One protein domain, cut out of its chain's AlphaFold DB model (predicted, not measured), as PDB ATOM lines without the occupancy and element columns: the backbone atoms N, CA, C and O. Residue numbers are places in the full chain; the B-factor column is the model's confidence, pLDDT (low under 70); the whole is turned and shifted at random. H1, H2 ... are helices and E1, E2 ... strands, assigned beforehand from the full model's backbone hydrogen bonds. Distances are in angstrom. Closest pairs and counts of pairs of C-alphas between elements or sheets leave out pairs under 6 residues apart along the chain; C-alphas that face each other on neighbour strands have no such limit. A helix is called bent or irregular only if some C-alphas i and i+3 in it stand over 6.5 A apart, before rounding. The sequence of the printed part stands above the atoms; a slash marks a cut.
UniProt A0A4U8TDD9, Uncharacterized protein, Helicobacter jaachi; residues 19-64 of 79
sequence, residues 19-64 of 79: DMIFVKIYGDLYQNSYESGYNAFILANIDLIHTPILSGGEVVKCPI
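This is residues 19 to 64 of the 79 residues of an uncharacterized protein of Helicobacter jaachi (UniProt A0A4U8TDD9). Two short helices, H2 and H1, and one short strand, E1, stand with their centres at the corners of a triangle, the helices steeply tilted to each other. The link between the helices makes one end of the long axis, and a long looping stretch, residues 45 to 58, makes the other end and leads back to E1. The printed part has 46 residues, with two named helices and one named strand in the order H1, H2, E1, and its class is mixed, helices and strands. No two strands pair, and E1 pairs with no named strand. The whole is compact, with a radius of gyration of the C-alphas of 10.6 A, and elongated in outline, spanning 31 by 17 by 17 A.

The longest helix by residues is H2, residues 34 to 44. H1, residues 19 to 26, is close to H2 but not clearly touching it, with 2 pairs of C-alphas within 8 A. The closest C-alphas of the two helices are those of Phe 22 and Tyr 38, 7.2 A apart, and the centres are 10.9 A apart. Their lines stand at a steep tilt of 68 degrees, only just short of about perpendicular, and they run opposite ways. E1, residues 59 to 63, has 7 pairs of C-alphas within 8 A with H2. The closest C-alphas of H2 and E1 are those of Ala 44 and Lys 61, 6.2 A apart, with 11.2 A from centre to centre. H1 and E1 are near each other, with 6 pairs of C-alphas within 10 A but no pair within 8 A. In H1 and H2, every O i to N i+4 pair is within hydrogen-bond range.

H2 runs from Tyr 34 to Ala 44 and measures 15.3 A from first to last C-alpha; C-alpha 34 is at (46.066, 80.601, 62.183). H1 runs from Asp 19 to Tyr 26 over 10.4 A, and its first C-alpha is at (38.613, 88.880, 59.711). E1 runs from Val 59 to Pro 63 over 12.5 A and ends with C-alpha 63 at (52.500, 92.311, 60.777). Neither helix is bent.

The two C-alphas farthest apart in the domain are those of Asn 32 and Ser 55, at 31.3 A. The C-alphas of Asp 19 and Ile 64, the first and last printed residues, are 16.3 A apart. The printed part has no cut. The link from H1 to H2 has 7 residues and is short, while the link from H2 to E1 has 14 residues and is long. The C-alphas of that long link, residues 45 to 58, lie 7 to 16 A from the mean of the C-alphas. The mean pLDDT of the printed part is 80.3; in this predicted model, residues 28 to 34, of which 34 belongs to H2, are under 70.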
ATOM      1  N   ASP A  19      38.535  90.327  59.954       85.19
ATOM      2  CA  ASP A  19      38.613  88.880  59.711       85.19
ATOM      3  C   ASP A  19      38.816  88.558  58.221       85.19
ATOM      4  O   ASP A  19      39.610  87.695  57.852       85.19
ATOM      5  N   MET A  20      38.109  89.281  57.347       87.06
ATOM      6  CA  MET A  20      38.175  89.077  55.900       87.06
ATOM      7  C   MET A  20      39.509  89.569  55.334       87.06
ATOM      8  O   MET A  20      40.090  88.910  54.474       87.06
ATOM      9  N   ILE A  21      40.013  90.695  55.842       87.38
ATOM     10  CA  ILE A  21      41.326  91.237  55.477       87.38
ATOM     11  C   ILE A  21      42.428  90.263  55.906       87.38
ATOM     12  O   ILE A  21      43.321  89.965  55.113       87.38
ATOM     13  N   PHE A  22      42.327  89.697  57.111       86.06
ATOM     14  CA  PHE A  22      43.269  88.694  57.593       86.06
ATOM     15  C   PHE A  22      43.305  87.465  56.679       86.06
ATOM     16  O   PHE A  22      44.373  87.082  56.210       86.06
ATOM     17  N   VAL A  23      42.148  86.887  56.344       84.75
ATOM     18  CA  VAL A  23      42.075  85.730  55.433       84.75
ATOM     19  C   VAL A  23      42.593  86.074  54.034       84.75
ATOM     20  O   VAL A  23      43.267  85.262  53.411       84.75
ATOM     21  N   LYS A  24      42.332  87.279  53.526       85.06
ATOM     22  CA  LYS A  24      42.794  87.710  52.197       85.06
ATOM     23  C   LYS A  24      44.318  87.832  52.106       85.06
ATOM     24  O   LYS A  24      44.875  87.583  51.041       85.06
ATOM     25  N   ILE A  25      44.970  88.230  53.196       82.69
ATOM     26  CA  ILE A  25      46.421  88.460  53.243       82.69
ATOM     27  C   ILE A  25      47.170  87.191  53.669       82.69
ATOM     28  O   ILE A  25      48.197  86.860  53.084       82.69
ATOM     29  N   TYR A  26      46.647  86.464  54.657       78.81
ATOM     30  CA  TYR A  26      47.336  85.354  55.324       78.81
ATOM     31  C   TYR A  26      46.688  83.984  55.097       78.81
ATOM     32  O   TYR A  26      47.231  82.977  55.550       78.81
ATOM     33  N   GLY A  27      45.544  83.916  54.410       73.94
ATOM     34  CA  GLY A  27      44.754  82.688  54.269       73.94
ATOM     35  C   GLY A  27      45.473  81.540  53.563       73.94
ATOM     36  O   GLY A  27      45.157  80.388  53.839       73.94
ATOM     37  N   ASP A  28      46.456  81.840  52.708       69.75
ATOM     38  CA  ASP A  28      47.286  80.827  52.036       69.75
ATOM     39  C   ASP A  28      48.544  80.456  52.850       69.75
ATOM     40  O   ASP A  28      49.060  79.348  52.755       69.75
ATOM     41  N   LEU A  29      49.017  81.369  53.709       64.44
ATOM     42  CA  LEU A  29      50.271  81.241  54.465       64.44
ATOM     43  C   LEU A  29      50.106  80.494  55.800       64.44
ATOM     44  O   LEU A  29      51.053  79.887  56.291       64.44
ATOM     45  N   TYR A  30      48.915  80.522  56.406       60.47
ATOM     46  CA  TYR A  30      48.712  80.092  57.793       60.47
ATOM     47  C   TYR A  30      47.647  78.998  57.943       60.47
ATOM     48  O   TYR A  30      46.625  79.205  58.590       60.47
ATOM     49  N   GLN A  31      47.900  77.797  57.411       58.47
ATOM     50  CA  GLN A  31      47.053  76.625  57.705       58.47
ATOM     51  C   GLN A  31      47.282  76.040  59.111       58.47
ATOM     52  O   GLN A  31      46.335  75.540  59.711       58.47
ATOM     53  N   ASN A  32      48.501  76.132  59.666       56.81
ATOM     54  CA  ASN A  32      48.854  75.480  60.940       56.81
ATOM     55  C   ASN A  32      48.955  76.428  62.153       56.81
ATOM     56  O   ASN A  32      48.819  75.968  63.283       56.81
ATOM     57  N   SER A  33      49.141  77.740  61.944       61.59
ATOM     58  CA  SER A  33      49.324  78.728  63.033       61.59
ATOM     59  C   SER A  33      48.310  79.880  62.980       61.59
ATOM     60  O   SER A  33      48.590  80.987  63.446       61.59
ATOM     61  N   TYR A  34      47.128  79.615  62.414       67.12
ATOM     62  CA  TYR A  34      46.066  80.601  62.183       67.12
ATOM     63  C   TYR A  34      45.665  81.355  63.461       67.12
ATOM     64  O   TYR A  34      45.560  82.576  63.443       67.12
ATOM     65  N   GLU A  35      45.495  80.652  64.585       71.50
ATOM     66  CA  GLU A  35      45.010  81.247  65.840       71.50
ATOM     67  C   GLU A  35      46.011  82.244  66.452       71.50
ATOM     68  O   GLU A  35      45.638  83.351  66.836       71.50
ATOM     69  N   SER A  36      47.301  81.891  66.478       78.31
ATOM     70  CA  SER A  36      48.362  82.764  67.002       78.31
ATOM     71  C   SER A  36      48.565  84.006  66.124       78.31
ATOM     72  O   SER A  36      48.621  85.128  66.631       78.31
ATOM     73  N   GLY A  37      48.592  83.822  64.796       80.62
ATOM     74  CA  GLY A  37      48.728  84.928  63.844       80.62
ATOM     75  C   GLY A  37      47.520  85.865  63.861       80.62
ATOM     76  O   GLY A  37      47.675  87.086  63.862       80.62
ATOM     77  N   TYR A  38      46.314  85.307  63.963       84.12
ATOM     78  CA  TYR A  38      45.091  86.095  64.050       84.12
ATOM     79  C   TYR A  38      45.039  86.928  65.335       84.12
ATOM     80  O   TYR A  38      44.745  88.121  65.282       84.12
ATOM     81  N   ASN A  39      45.409  86.354  66.483       84.56
ATOM     82  CA  ASN A  39      45.464  87.092  67.746       84.56
ATOM     83  C   ASN A  39      46.462  88.259  67.687       84.56
ATOM     84  O   ASN A  39      46.143  89.365  68.125       84.56
ATOM     85  N   ALA A  40      47.643  88.048  67.101       84.19
ATOM     86  CA  ALA A  40      48.628  89.110  66.905       84.19
ATOM     87  C   ALA A  40      48.112  90.215  65.963       84.19
ATOM     88  O   ALA A  40      48.290  91.401  66.240       84.19
ATOM     89  N   PHE A  41      47.419  89.837  64.886       87.31
ATOM     90  CA  PHE A  41      46.790  90.778  63.962       87.31
ATOM     91  C   PHE A  41      45.689  91.612  64.634       87.31
ATOM     92  O   PHE A  41      45.634  92.828  64.449       87.31
ATOM     93  N   ILE A  42      44.842  90.989  65.455       87.81
ATOM     94  CA  ILE A  42      43.789  91.688  66.197       87.81
ATOM     95  C   ILE A  42      44.385  92.644  67.234       87.81
ATOM     96  O   ILE A  42      43.930  93.780  67.338       87.81
ATOM     97  N   LEU A  43      45.440  92.240  67.947       86.75
ATOM     98  CA  LEU A  43      46.147  93.118  68.886       86.75
ATOM     99  C   LEU A  43      46.782  94.328  68.188       86.75
ATOM    100  O   LEU A  43      46.717  95.438  68.713       86.75
ATOM    101  N   ALA A  44      47.347  94.143  66.992       86.81
ATOM    102  CA  ALA A  44      47.915  95.237  66.202       86.81
ATOM    103  C   ALA A  44      46.856  96.239  65.699       86.81
ATOM    104  O   ALA A  44      47.188  97.388  65.409       86.81
ATOM    105  N   ASN A  45      45.591  95.812  65.616       88.31
ATOM    106  CA  ASN A  45      44.456  96.598  65.127       88.31
ATOM    107  C   ASN A  45      43.376  96.791  66.201       88.31
ATOM    108  O   ASN A  45      42.194  96.920  65.875       88.31
ATOM    109  N   ILE A  46      43.768  96.813  67.479       88.12
ATOM    110  CA  ILE A  46      42.832  96.880  68.609       88.12
ATOM    111  C   ILE A  46      41.898  98.097  68.533       88.12
ATOM    112  O   ILE A  46      40.722  98.001  68.878       88.12
ATOM    113  N   ASP A  47      42.394  99.202  67.974       86.19
ATOM    114  CA  ASP A  47      41.651 100.448  67.768       86.19
ATOM    115  C   ASP A  47      40.455 100.286  66.809       86.19
ATOM    116  O   ASP A  47      39.484 101.039  66.881       86.19
ATOM    117  N   LEU A  48      40.503  99.286  65.922       84.81
ATOM    118  CA  LEU A  48      39.488  99.015  64.903       84.81
ATOM    119  C   LEU A  48      38.480  97.933  65.328       84.81
ATOM    120  O   LEU A  48      37.481  97.733  64.640       84.81
ATOM    121  N   ILE A  49      38.679  97.262  66.472       83.81
ATOM    122  CA  ILE A  49      37.801  96.172  66.950       83.81
ATOM    123  C   ILE A  49      36.375  96.659  67.234       83.81
ATOM    124  O   ILE A  49      35.406  95.926  67.030       83.81
ATOM    125  N   HIS A  50      36.226  97.900  67.695       82.12
ATOM    126  CA  HIS A  50      34.917  98.484  67.995       82.12
ATOM    127  C   HIS A  50      34.071  98.758  66.745       82.12
ATOM    128  O   HIS A  50      32.874  99.029  66.859       82.12
ATOM    129  N   THR A  51      34.679  98.653  65.565       80.19
ATOM    130  CA  THR A  51      34.069  98.943  64.276       80.19
ATOM    131  C   THR A  51      33.933  97.631  63.502       80.19
ATOM    132  O   THR A  51      34.822  97.267  62.732       80.19
ATOM    133  N   PRO A  52      32.830  96.880  63.685       72.31
ATOM    134  CA  PRO A  52      32.679  95.553  63.088       72.31
ATOM    135  C   PRO A  52      32.663  95.579  61.556       72.31
ATOM    136  O   PRO A  52      32.883  94.545  60.935       72.31
ATOM    137  N   ILE A  53      32.379  96.738  60.952       84.88
ATOM    138  CA  ILE A  53      32.394  96.980  59.510       84.88
ATOM    139  C   ILE A  53      33.151  98.282  59.278       84.88
ATOM    140  O   ILE A  53      32.706  99.333  59.742       84.88
ATOM    141  N   LEU A  54      34.269  98.210  58.562       87.44
ATOM    142  CA  LEU A  54      35.118  99.361  58.276       87.44
ATOM    143  C   LEU A  54      34.413 100.303  57.286       87.44
ATOM    144  O   LEU A  54      33.728  99.870  56.352       87.44
ATOM    145  N   SER A  55      34.560 101.606  57.509       83.50
ATOM    146  CA  SER A  55      33.925 102.663  56.715       83.50
ATOM    147  C   SER A  55      34.633 102.896  55.378       83.50
ATOM    148  O   SER A  55      34.046 103.490  54.473       83.50
ATOM    149  N   GLY A  56      35.852 102.379  55.225       80.44
ATOM    150  CA  GLY A  56      36.718 102.573  54.074       80.44
ATOM    151  C   GLY A  56      37.699 103.721  54.310       80.44
ATOM    152  O   GLY A  56      37.311 104.823  54.695       80.44
ATOM    153  N   GLY A  57      38.978 103.467  54.035       82.38
ATOM    154  CA  GLY A  57      40.087 104.395  54.264       82.38
ATOM    155  C   GLY A  57      40.857 104.145  55.564       82.38
ATOM    156  O   GLY A  57      41.896 104.772  55.769       82.38
ATOM    157  N   GLU A  58      40.403 103.231  56.424       86.62
ATOM    158  CA  GLU A  58      41.138 102.842  57.626       86.62
ATOM    159  C   GLU A  58      42.429 102.097  57.278       86.62
ATOM    160  O   GLU A  58      42.464 101.235  56.397       86.62
ATOM    161  N   VAL A  59      43.503 102.422  57.999       87.50
ATOM    162  CA  VAL A  59      44.796 101.755  57.846       87.50
ATOM    163  C   VAL A  59      44.837 100.555  58.780       87.50
ATOM    164  O   VAL A  59      44.863 100.705  59.999       87.50
ATOM    165  N   VAL A  60      44.857  99.369  58.189       87.19
ATOM    166  CA  VAL A  60      45.006  98.093  58.879       87.19
ATOM    167  C   VAL A  60      46.482  97.713  58.887       87.19
ATOM    168  O   VAL A  60      47.141  97.683  57.845       87.19
ATOM    169  N   LYS A  61      47.010  97.429  60.074       87.31
ATOM    170  CA  LYS A  61      48.383  96.967  60.271       87.31
ATOM    171  C   LYS A  61      48.452  95.460  60.069       87.31
ATOM    172  O   LYS A  61      47.794  94.701  60.778       87.31
ATOM    173  N   CYS A  62      49.262  95.028  59.119       83.94
ATOM    174  CA  CYS A  62      49.482  93.629  58.784       83.94
ATOM    175  C   CYS A  62      50.930  93.276  59.165       83.94
ATOM    176  O   CYS A  62      51.857  93.539  58.393       83.94
ATOM    177  N   PRO A  63      51.165  92.732  60.374       78.94
ATOM    178  CA  PRO A  63      52.500  92.311  60.777       78.94
ATOM    179  C   PRO A  63      53.005  91.206  59.844       78.94
ATOM    180  O   PRO A  63      52.313  90.214  59.601       78.94
ATOM    181  N   ILE A  64      54.209  91.367  59.296       74.06
ATOM    182  CA  ILE A  64      54.838  90.298  58.522       74.06
ATOM    183  C   ILE A  64      55.319  89.253  59.516       74.06
ATOM    184  O   ILE A  64      56.271  89.459  60.267       74.06
TER     185      ILE A  64